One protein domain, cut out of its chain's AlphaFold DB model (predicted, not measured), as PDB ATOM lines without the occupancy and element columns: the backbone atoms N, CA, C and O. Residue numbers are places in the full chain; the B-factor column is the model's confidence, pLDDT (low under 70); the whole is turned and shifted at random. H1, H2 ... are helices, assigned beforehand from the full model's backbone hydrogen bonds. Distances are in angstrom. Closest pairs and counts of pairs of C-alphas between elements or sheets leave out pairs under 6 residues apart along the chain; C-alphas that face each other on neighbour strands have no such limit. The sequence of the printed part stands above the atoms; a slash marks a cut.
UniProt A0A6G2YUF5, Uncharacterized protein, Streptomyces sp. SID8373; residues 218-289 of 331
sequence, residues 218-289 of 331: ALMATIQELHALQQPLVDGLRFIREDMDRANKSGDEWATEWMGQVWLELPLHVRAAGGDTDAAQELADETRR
ATOM      1  N   ALA A 218     179.837 160.597 174.381       68.00
ATOM      2  CA  ALA A 218     178.924 161.147 173.375       68.00
ATOM      3  C   ALA A 218     179.339 160.777 171.936       68.00
ATOM      4  O   ALA A 218     178.492 160.457 171.097       68.00
ATOM      5  N   LEU A 219     180.645 160.765 171.646       70.38
ATOM      6  CA  LEU A 219     181.169 160.315 170.354       70.38
ATOM      7  C   LEU A 219     180.901 158.821 170.124       70.38
ATOM      8  O   LEU A 219     180.442 158.443 169.048       70.38
ATOM      9  N   MET A 220     181.147 157.977 171.131       78.12
ATOM     10  CA  MET A 220     180.861 156.540 171.069       78.12
ATOM     11  C   MET A 220     179.369 156.267 170.849       78.12
ATOM     12  O   MET A 220     179.033 155.433 170.012       78.12
ATOM     13  N   ALA A 221     178.480 157.005 171.523       73.38
ATOM     14  CA  ALA A 221     177.038 156.913 171.302       73.38
ATOM     15  C   ALA A 221     176.660 157.282 169.856       73.38
ATOM     16  O   ALA A 221     175.948 156.535 169.191       73.38
ATOM     17  N   THR A 222     177.230 158.364 169.318       69.56
ATOM     18  CA  THR A 222     176.992 158.779 167.923       69.56
ATOM     19  C   THR A 222     177.487 157.724 166.922       69.56
ATOM     20  O   THR A 222     176.812 157.428 165.939       69.56
ATOM     21  N   ILE A 223     178.654 157.116 167.163       71.62
ATOM     22  CA  ILE A 223     179.183 156.033 166.316       71.62
ATOM     23  C   ILE A 223     178.262 154.810 166.366       71.62
ATOM     24  O   ILE A 223     177.986 154.208 165.328       71.62
ATOM     25  N   GLN A 224     177.748 154.463 167.548       72.38
ATOM     26  CA  GLN A 224     176.792 153.368 167.709       72.38
ATOM     27  C   GLN A 224     175.470 153.647 166.982       72.38
ATOM     28  O   GLN A 224     174.952 152.748 166.322       72.38
ATOM     29  N   GLU A 225     174.955 154.877 167.029       74.12
ATOM     30  CA  GLU A 225     173.770 155.287 166.263       74.12
ATOM     31  C   GLU A 225     174.005 155.183 164.751       74.12
ATOM     32  O   GLU A 225     173.177 154.628 164.027       74.12
ATOM     33  N   LEU A 226     175.158 155.644 164.259       69.06
ATOM     34  CA  LEU A 226     175.518 155.527 162.843       69.06
ATOM     35  C   LEU A 226     175.664 154.061 162.406       69.06
ATOM     36  O   LEU A 226     175.186 153.689 161.333       69.06
ATOM     37  N   HIS A 227     176.253 153.208 163.247       71.19
ATOM     38  CA  HIS A 227     176.305 151.762 163.012       71.19
ATOM     39  C   HIS A 227     174.903 151.138 163.001       71.19
ATOM     40  O   HIS A 227     174.613 150.290 162.157       71.19
ATOM     41  N   ALA A 228     174.007 151.579 163.886       74.69
ATOM     42  CA  ALA A 228     172.623 151.113 163.911       74.69
ATOM     43  C   ALA A 228     171.853 151.504 162.637       74.69
ATOM     44  O   ALA A 228     170.988 150.751 162.195       74.69
ATOM     45  N   LEU A 229     172.196 152.636 162.010       77.81
ATOM     46  CA  LEU A 229     171.629 153.077 160.729       77.81
ATOM     47  C   LEU A 229     172.210 152.347 159.510       77.81
ATOM     48  O   LEU A 229     171.565 152.307 158.459       77.81
ATOM     49  N   GLN A 230     173.386 151.731 159.635       78.69
ATOM     50  CA  GLN A 230     174.038 151.033 158.529       78.69
ATOM     51  C   GLN A 230     173.196 149.853 158.020       78.69
ATOM     52  O   GLN A 230     173.031 149.695 156.811       78.69
ATOM     53  N   GLN A 231     172.616 149.050 158.919       79.62
ATOM     54  CA  GLN A 231     171.836 147.874 158.525       79.62
ATOM     55  C   GLN A 231     170.521 148.236 157.799       79.62
ATOM     56  O   GLN A 231     170.295 147.694 156.716       79.62
ATOM     57  N   PRO A 232     169.693 149.184 158.287       83.62
ATOM     58  CA  PRO A 232     168.529 149.675 157.546       83.62
ATOM     59  C   PRO A 232     168.862 150.216 156.151       83.62
ATOM     60  O   PRO A 232     168.116 149.969 155.206       83.62
ATOM     61  N   LEU A 233     169.986 150.928 155.999       78.50
ATOM     62  CA  LEU A 233     170.435 151.422 154.694       78.50
ATOM     63  C   LEU A 233     170.801 150.271 153.752       78.50
ATOM     64  O   LEU A 233     170.373 150.257 152.600       78.50
ATOM     65  N   VAL A 234     171.546 149.283 154.251       80.44
ATOM     66  CA  VAL A 234     171.899 148.072 153.497       80.44
ATOM     67  C   VAL A 234     170.652 147.293 153.076       80.44
ATOM     68  O   VAL A 234     170.556 146.858 151.928       80.44
ATOM     69  N   ASP A 235     169.677 147.141 153.970       80.81
ATOM     70  CA  ASP A 235     168.424 146.454 153.661       80.81
ATOM     71  C   ASP A 235     167.580 147.242 152.643       80.81
ATOM     72  O   ASP A 235     167.014 146.643 151.726       80.81
ATOM     73  N   GLY A 236     167.561 148.577 152.729       82.69
ATOM     74  CA  GLY A 236     166.931 149.447 151.732       82.69
ATOM     75  C   GLY A 236     167.570 149.321 150.345       82.69
ATOM     76  O   GLY A 236     166.864 149.177 149.348       82.69
ATOM     77  N   LEU A 237     168.904 149.294 150.271       82.44
ATOM     78  CA  LEU A 237     169.637 149.080 149.019       82.44
ATOM     79  C   LEU A 237     169.377 147.691 148.430       82.44
ATOM     80  O   LEU A 237     169.173 147.565 147.223       82.44
ATOM     81  N   ARG A 238     169.329 146.655 149.276       84.31
ATOM     82  CA  ARG A 238     168.980 145.295 148.844       84.31
ATOM     83  C   ARG A 238     167.572 145.247 148.255       84.31
ATOM     84  O   ARG A 238     167.385 144.667 147.191       84.31
ATOM     85  N   PHE A 239     166.609 145.898 148.907       88.69
ATOM     86  CA  PHE A 239     165.238 145.995 148.411       88.69
ATOM     87  C   PHE A 239     165.171 146.681 147.039       88.69
ATOM     88  O   PHE A 239     164.535 146.153 146.130       88.69
ATOM     89  N   ILE A 240     165.869 147.810 146.863       83.38
ATOM     90  CA  ILE A 240     165.952 148.509 145.569       83.38
ATOM     91  C   ILE A 240     166.518 147.577 144.494       83.38
ATOM     92  O   ILE A 240     165.954 147.479 143.408       83.38
ATOM     93  N   ARG A 241     167.589 146.833 144.794       84.88
ATOM     94  CA  ARG A 241     168.192 145.902 143.832       84.88
ATOM     95  C   ARG A 241     167.269 144.745 143.455       84.88
ATOM     96  O   ARG A 241     167.206 144.370 142.286       84.88
ATOM     97  N   GLU A 242     166.551 144.178 144.418       87.56
ATOM     98  CA  GLU A 242     165.540 143.149 144.149       87.56
ATOM     99  C   GLU A 242     164.408 143.682 143.263       87.56
ATOM    100  O   GLU A 242     163.884 142.951 142.419       87.56
ATOM    101  N   ASP A 243     164.034 144.950 143.436       86.00
ATOM    102  CA  ASP A 243     163.023 145.599 142.609       86.00
ATOM    103  C   ASP A 243     163.533 145.884 141.191       86.00
ATOM    104  O   ASP A 243     162.852 145.562 140.220       86.00
ATOM    105  N   MET A 244     164.780 146.346 141.049       82.69
ATOM    106  CA  MET A 244     165.449 146.480 139.749       82.69
ATOM    107  C   MET A 244     165.511 145.149 138.993       82.69
ATOM    108  O   MET A 244     165.211 145.091 137.801       82.69
ATOM    109  N   ASP A 245     165.867 144.060 139.677       85.88
ATOM    110  CA  ASP A 245     165.909 142.722 139.081       85.88
ATOM    111  C   ASP A 245     164.506 142.246 138.662       85.88
ATOM    112  O   ASP A 245     164.329 141.627 137.609       85.88
ATOM    113  N   ARG A 246     163.471 142.586 139.441       89.00
ATOM    114  CA  ARG A 246     162.071 142.313 139.092       89.00
ATOM    115  C   ARG A 246     161.625 143.113 137.867       89.00
ATOM    116  O   ARG A 246     161.041 142.516 136.964       89.00
ATOM    117  N   ALA A 247     161.936 144.407 137.820       82.88
ATOM    118  CA  ALA A 247     161.634 145.301 136.706       82.88
ATOM    119  C   ALA A 247     162.311 144.836 135.406       82.88
ATOM    120  O   ALA A 247     161.668 144.744 134.356       82.88
ATOM    121  N   ASN A 248     163.581 144.423 135.504       83.81
ATOM    122  CA  ASN A 248     164.333 143.825 134.404       83.81
ATOM    123  C   ASN A 248     163.649 142.559 133.874       83.81
ATOM    124  O   ASN A 248     163.431 142.404 132.675       83.81
ATOM    125  N   LYS A 249     163.228 141.664 134.778       89.88
ATOM    126  CA  LYS A 249     162.517 140.427 134.415       89.88
ATOM    127  C   LYS A 249     161.136 140.676 133.809       89.88
ATOM    128  O   LYS A 249     160.681 139.850 133.019       89.88
ATOM    129  N   SER A 250     160.464 141.772 134.161       90.31
ATOM    130  CA  SER A 250     159.184 142.156 133.552       90.31
ATOM    131  C   SER A 250     159.322 142.880 132.210       90.31
ATOM    132  O   SER A 250     158.306 143.075 131.544       90.31
ATOM    133  N   GLY A 251     160.541 143.242 131.792       90.06
ATOM    134  CA  GLY A 251     160.780 144.009 130.569       90.06
ATOM    135  C   GLY A 251     160.431 145.493 130.701       90.06
ATOM    136  O   GLY A 251     160.088 146.124 129.704       90.06
ATOM    137  N   ASP A 252     160.482 146.044 131.917       84.88
ATOM    138  CA  ASP A 252     160.363 147.487 132.125       84.88
ATOM    139  C   ASP A 252     161.721 148.145 131.844       84.88
ATOM    140  O   ASP A 252     162.593 148.268 132.712       84.88
ATOM    141  N   GLU A 253     161.922 148.495 130.573       81.38
ATOM    142  CA  GLU A 253     163.158 149.096 130.059       81.38
ATOM    143  C   GLU A 253     163.460 150.456 130.712       81.38
ATOM    144  O   GLU A 253     164.622 150.816 130.890       81.38
ATOM    145  N   TRP A 254     162.430 151.198 131.136       74.81
ATOM    146  CA  TRP A 254     162.614 152.519 131.739       74.81
ATOM    147  C   TRP A 254     163.122 152.416 133.178       74.81
ATOM    148  O   TRP A 254     164.087 153.085 133.556       74.81
ATOM    149  N   ALA A 255     162.513 151.529 133.967       73.50
ATOM    150  CA  ALA A 255     162.947 151.259 135.332       73.50
ATOM    151  C   ALA A 255     164.383 150.709 135.378       73.50
ATOM    152  O   ALA A 255     165.148 151.044 136.282       73.50
ATOM    153  N   THR A 256     164.778 149.906 134.386       76.25
ATOM    154  CA  THR A 256     166.137 149.348 134.302       76.25
ATOM    155  C   THR A 256     167.190 150.357 133.857       76.25
ATOM    156  O   THR A 256     168.281 150.352 134.426       76.25
ATOM    157  N   GLU A 257     166.892 151.240 132.900       81.12
ATOM    158  CA  GLU A 257     167.845 152.262 132.448       81.12
ATOM    159  C   GLU A 257     168.099 153.313 133.538       81.12
ATOM    160  O   GLU A 257     169.250 153.574 133.899       81.12
ATOM    161  N   TRP A 258     167.034 153.872 134.124       79.19
ATOM    162  CA  TRP A 258     167.173 154.940 135.113       79.19
ATOM    163  C   TRP A 258     167.745 154.432 136.442       79.19
ATOM    164  O   TRP A 258     168.729 154.988 136.939       79.19
ATOM    165  N   MET A 259     167.196 153.345 137.000       78.94
ATOM    166  CA  MET A 259     167.741 152.791 138.245       78.94
ATOM    167  C   MET A 259     169.125 152.179 138.032       78.94
ATOM    168  O   MET A 259     169.953 152.245 138.935       78.94
ATOM    169  N   GLY A 260     169.412 151.639 136.841       82.69
ATOM    170  CA  GLY A 260     170.740 151.143 136.486       82.69
ATOM    171  C   GLY A 260     171.803 152.234 136.565       82.69
ATOM    172  O   GLY A 260     172.853 152.020 137.168       82.69
ATOM    173  N   GLN A 261     171.522 153.423 136.027       86.00
ATOM    174  CA  GLN A 261     172.469 154.535 136.071       86.00
ATOM    175  C   GLN A 261     172.697 155.048 137.499       86.00
ATOM    176  O   GLN A 261     173.847 155.177 137.916       86.00
ATOM    177  N   VAL A 262     171.626 155.258 138.272       81.62
ATOM    178  CA  VAL A 262     171.737 155.672 139.683       81.62
ATOM    179  C   VAL A 262     172.499 154.626 140.503       81.62
ATOM    180  O   VAL A 262     173.347 154.975 141.320       81.62
ATOM    181  N   TRP A 263     172.246 153.337 140.262       89.06
ATOM    182  CA  TRP A 263     172.943 152.246 140.942       89.06
ATOM    183  C   TRP A 263     174.439 152.220 140.616       89.06
ATOM    184  O   TRP A 263     175.255 151.976 141.502       89.06
ATOM    185  N   LEU A 264     174.822 152.503 139.367       90.19
ATOM    186  CA  LEU A 264     176.224 152.552 138.945       90.19
ATOM    187  C   LEU A 264     176.997 153.746 139.526       90.19
ATOM    188  O   LEU A 264     178.213 153.640 139.665       90.19
ATOM    189  N   GLU A 265     176.320 154.840 139.884       89.81
ATOM    190  CA  GLU A 265     176.932 156.005 140.541       89.81
ATOM    191  C   GLU A 265     177.236 155.771 142.032       89.81
ATOM    192  O   GLU A 265     178.020 156.514 142.629       89.81
ATOM    193  N   LEU A 266     176.653 154.736 142.647       86.69
ATOM    194  CA  LEU A 266     176.931 154.407 144.042       86.69
ATOM    195  C   LEU A 266     178.364 153.873 144.219       86.69
ATOM    196  O   LEU A 266     178.838 153.082 143.394       86.69
ATOM    197  N   PRO A 267     179.046 154.214 145.332       91.62
ATOM    198  CA  PRO A 267     180.358 153.663 145.637       91.62
ATOM    199  C   PRO A 267     180.361 152.132 145.655       91.62
ATOM    200  O   PRO A 267     179.413 151.478 146.091       91.62
ATOM    201  N   LEU A 268     181.482 151.559 145.235       89.19
ATOM    202  CA  LEU A 268     181.650 150.130 144.984       89.19
ATOM    203  C   LEU A 268     181.300 149.254 146.206       89.19
ATOM    204  O   LEU A 268     180.531 148.300 146.088       89.19
ATOM    205  N   HIS A 269     181.761 149.649 147.397       87.38
ATOM    206  CA  HIS A 269     181.448 148.977 148.664       87.38
ATOM    207  C   HIS A 269     179.963 149.080 149.063       87.38
ATOM    208  O   HIS A 269     179.423 148.145 149.652       87.38
ATOM    209  N   VAL A 270     179.280 150.176 148.711       87.06
ATOM    210  CA  VAL A 270     177.843 150.369 148.978       87.06
ATOM    211  C   VAL A 270     177.013 149.439 148.099       87.06
ATOM    212  O   VAL A 270     176.123 148.754 148.602       87.06
ATOM    213  N   ARG A 271     177.341 149.347 146.803       92.56
ATOM    214  CA  ARG A 271     176.691 148.405 145.877       92.56
ATOM    215  C   ARG A 271     176.877 146.963 146.345       92.56
ATOM    216  O   ARG A 271     175.901 146.219 146.429       92.56
ATOM    217  N   ALA A 272     178.107 146.591 146.712       90.50
ATOM    218  CA  ALA A 272     178.425 145.263 147.234       90.50
ATOM    219  C   ALA A 272     177.606 144.929 148.496       90.50
ATOM    220  O   ALA A 272     177.016 143.852 148.582       90.50
ATOM    221  N   ALA A 273     177.487 145.872 149.439       86.75
ATOM    222  CA  ALA A 273     176.654 145.708 150.633       86.75
ATOM    223  C   ALA A 273     175.155 145.575 150.293       86.75
ATOM    224  O   ALA A 273     174.459 144.748 150.883       86.75
ATOM    225  N   GLY A 274     174.681 146.302 149.276       86.00
ATOM    226  CA  GLY A 274     173.349 146.149 148.672       86.00
ATOM    227  C   GLY A 274     173.130 144.822 147.926       86.00
ATOM    228  O   GLY A 274     172.083 144.615 147.316       86.00
ATOM    229  N   GLY A 275     174.103 143.908 147.973       89.56
ATOM    230  CA  GLY A 275     174.054 142.573 147.391       89.56
ATOM    231  C   GLY A 275     174.658 142.476 145.994       89.56
ATOM    232  O   GLY A 275     174.588 141.396 145.404       89.56
ATOM    233  N   ASP A 276     175.212 143.563 145.444       91.88
ATOM    234  CA  ASP A 276     175.784 143.582 144.099       91.88
ATOM    235  C   ASP A 276     176.983 142.655 143.944       91.88
ATOM    236  O   ASP A 276     178.064 142.929 144.452       91.88
ATOM    237  N   THR A 277     176.774 141.539 143.247       93.31
ATOM    238  CA  THR A 277     177.767 140.479 143.074       93.31
ATOM    239  C   THR A 277     178.937 140.928 142.217       93.31
ATOM    240  O   THR A 277     180.067 140.540 142.501       93.31
ATOM    241  N   ASP A 278     178.680 141.763 141.211       93.06
ATOM    242  CA  ASP A 278     179.726 142.249 140.314       93.06
ATOM    243  C   ASP A 278     180.590 143.271 141.055       93.06
ATOM    244  O   ASP A 278     181.815 143.159 141.056       93.06
ATOM    245  N   ALA A 279     179.958 144.183 141.803       92.56
ATOM    246  CA  ALA A 279     180.677 145.105 142.677       92.56
ATOM    247  C   ALA A 279     181.420 144.372 143.809       92.56
ATOM    248  O   ALA A 279     182.547 144.725 144.127       92.56
ATOM    249  N   ALA A 280     180.837 143.333 144.414       93.94
ATOM    250  CA  ALA A 280     181.509 142.550 145.451       93.94
ATOM    251  C   ALA A 280     182.753 141.830 144.910       93.94
ATOM    252  O   ALA A 280     183.782 141.770 145.585       93.94
ATOM    253  N   GLN A 281     182.675 141.308 143.684       96.06
ATOM    254  CA  GLN A 281     183.806 140.686 143.009       96.06
ATOM    255  C   GLN A 281     184.891 141.716 142.667       96.06
ATOM    256  O   GLN A 281     186.065 141.463 142.928       96.06
ATOM    257  N   GLU A 282     184.503 142.878 142.138       95.38
ATOM    258  CA  GLU A 282     185.419 143.979 141.827       95.38
ATOM    259  C   GLU A 282     186.129 144.490 143.093       95.38
ATOM    260  O   GLU A 282     187.349 144.645 143.083       95.38
ATOM    261  N   LEU A 283     185.410 144.618 144.217       95.12
ATOM    262  CA  LEU A 283     185.986 144.991 145.514       95.12
ATOM    263  C   LEU A 283     187.006 143.951 145.992       95.12
ATOM    264  O   LEU A 283     188.095 144.298 146.440       95.12
ATOM    265  N   ALA A 284     186.679 142.661 145.870       93.62
ATOM    266  CA  ALA A 284     187.601 141.585 146.223       93.62
ATOM    267  C   ALA A 284     188.856 141.581 145.329       93.62
ATOM    268  O   ALA A 284     189.947 141.244 145.793       93.62
ATOM    269  N   ASP A 285     188.718 141.953 144.055       94.56
ATOM    270  CA  ASP A 285     189.840 142.120 143.133       94.56
ATOM    271  C   ASP A 285     190.710 143.336 143.483       94.56
ATOM    272  O   ASP A 285     191.937 143.233 143.416       94.56
ATOM    273  N   GLU A 286     190.118 144.458 143.899       94.25
ATOM    274  CA  GLU A 286     190.854 145.623 144.407       94.25
ATOM    275  C   GLU A 286     191.638 145.291 145.679       94.25
ATOM    276  O   GLU A 286     192.834 145.595 145.751       94.25
ATOM    277  N   THR A 287     191.026 144.587 146.636       91.06
ATOM    278  CA  THR A 287     191.717 144.131 147.851       91.06
ATOM    279  C   THR A 287     192.907 143.238 147.500       91.06
ATOM    280  O   THR A 287     194.014 143.488 147.967       91.06
ATOM    281  N   ARG A 288     192.733 142.268 146.588       93.31
ATOM    282  CA  ARG A 288     193.829 141.396 146.121       93.31
ATOM    283  C   ARG A 288     194.973 142.145 145.434       93.31
ATOM    284  O   ARG A 288     196.107 141.680 145.479       93.31
ATOM    285  N   ARG A 289     194.691 143.253 144.741       91.56
ATOM    286  CA  ARG A 289     195.727 144.076 144.088       91.56
ATOM    287  C   ARG A 289     196.473 144.963 145.075       91.56
ATOM    288  O   ARG A 289     197.638 145.274 144.836       91.56
TER     289      ARG A 289
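AT A GLANCE: This is residues 218 to 289 of the 331 residues of an uncharacterized protein of Streptomyces sp. SID8373 (UniProt A0A6G2YUF5). One long helix, H1, makes the longest axis; H2 folds back beside its last part as a helical hairpin, short H3 crosses it farther back, and H4 runs away from H1 beyond H3. Residues 218 to 229 of H1 stick out free. The printed part has 72 residues with four named helices, H1 to H4 in chain order, and no named strand; its class is all helix. It is loose, with a radius of gyration of the C-alphas of 14.8 A, and flat, spanning 49 by 30 by 15 A.

HOW THE PARTS SIT: Start with H1, residues 218 to 250. With residues 244 to 248 alone it touches H2, residues 253 to 265, at a shallow tilt of 30 degrees, opposite ways; the closest C-alphas, of Asn 248 and Thr 256, are 5.8 A apart. With residues 234 to 238 alone H1 touches H3, residues 268 to 273, about perpendicular at 87 degrees; the closest C-alphas, of Val 234 and Ala 273, are 6.0 A apart. H2 and H3 are close but not clearly touching, their closest C-alphas, of Trp 263 and Arg 271, 7.3 A apart. Next find H4, residues 277 to 289, which with residues 278 to 283 alone touches H3 at a steep tilt of 56 degrees; the closest C-alphas, of Ala 272 and Ala 280, are 4.5 A apart. H4 is apart from H1 and H2. Every O i to N i+4 pair is within hydrogen-bond range in H2, H3 and H4, and 27 of 29 in H1.

IN THESE COORDINATES: Find C-alpha 218 at (178.924, 161.147, 173.375); from there H1 runs 48.3 A to C-alpha 250. H2 measures 18.6 A, H3 8.7 A, and H4 18.3 A, ending at C-alpha 289 (195.727, 144.076, 144.088).

THE WHOLE: The C-alphas farthest apart, of Ala 218 and Gly 251, are 49.6 A apart. The printed part has no cut, and its three links are tight. Mean pLDDT of the printed part is 84.3; look for values under 70 at residues 218, 222 and 226.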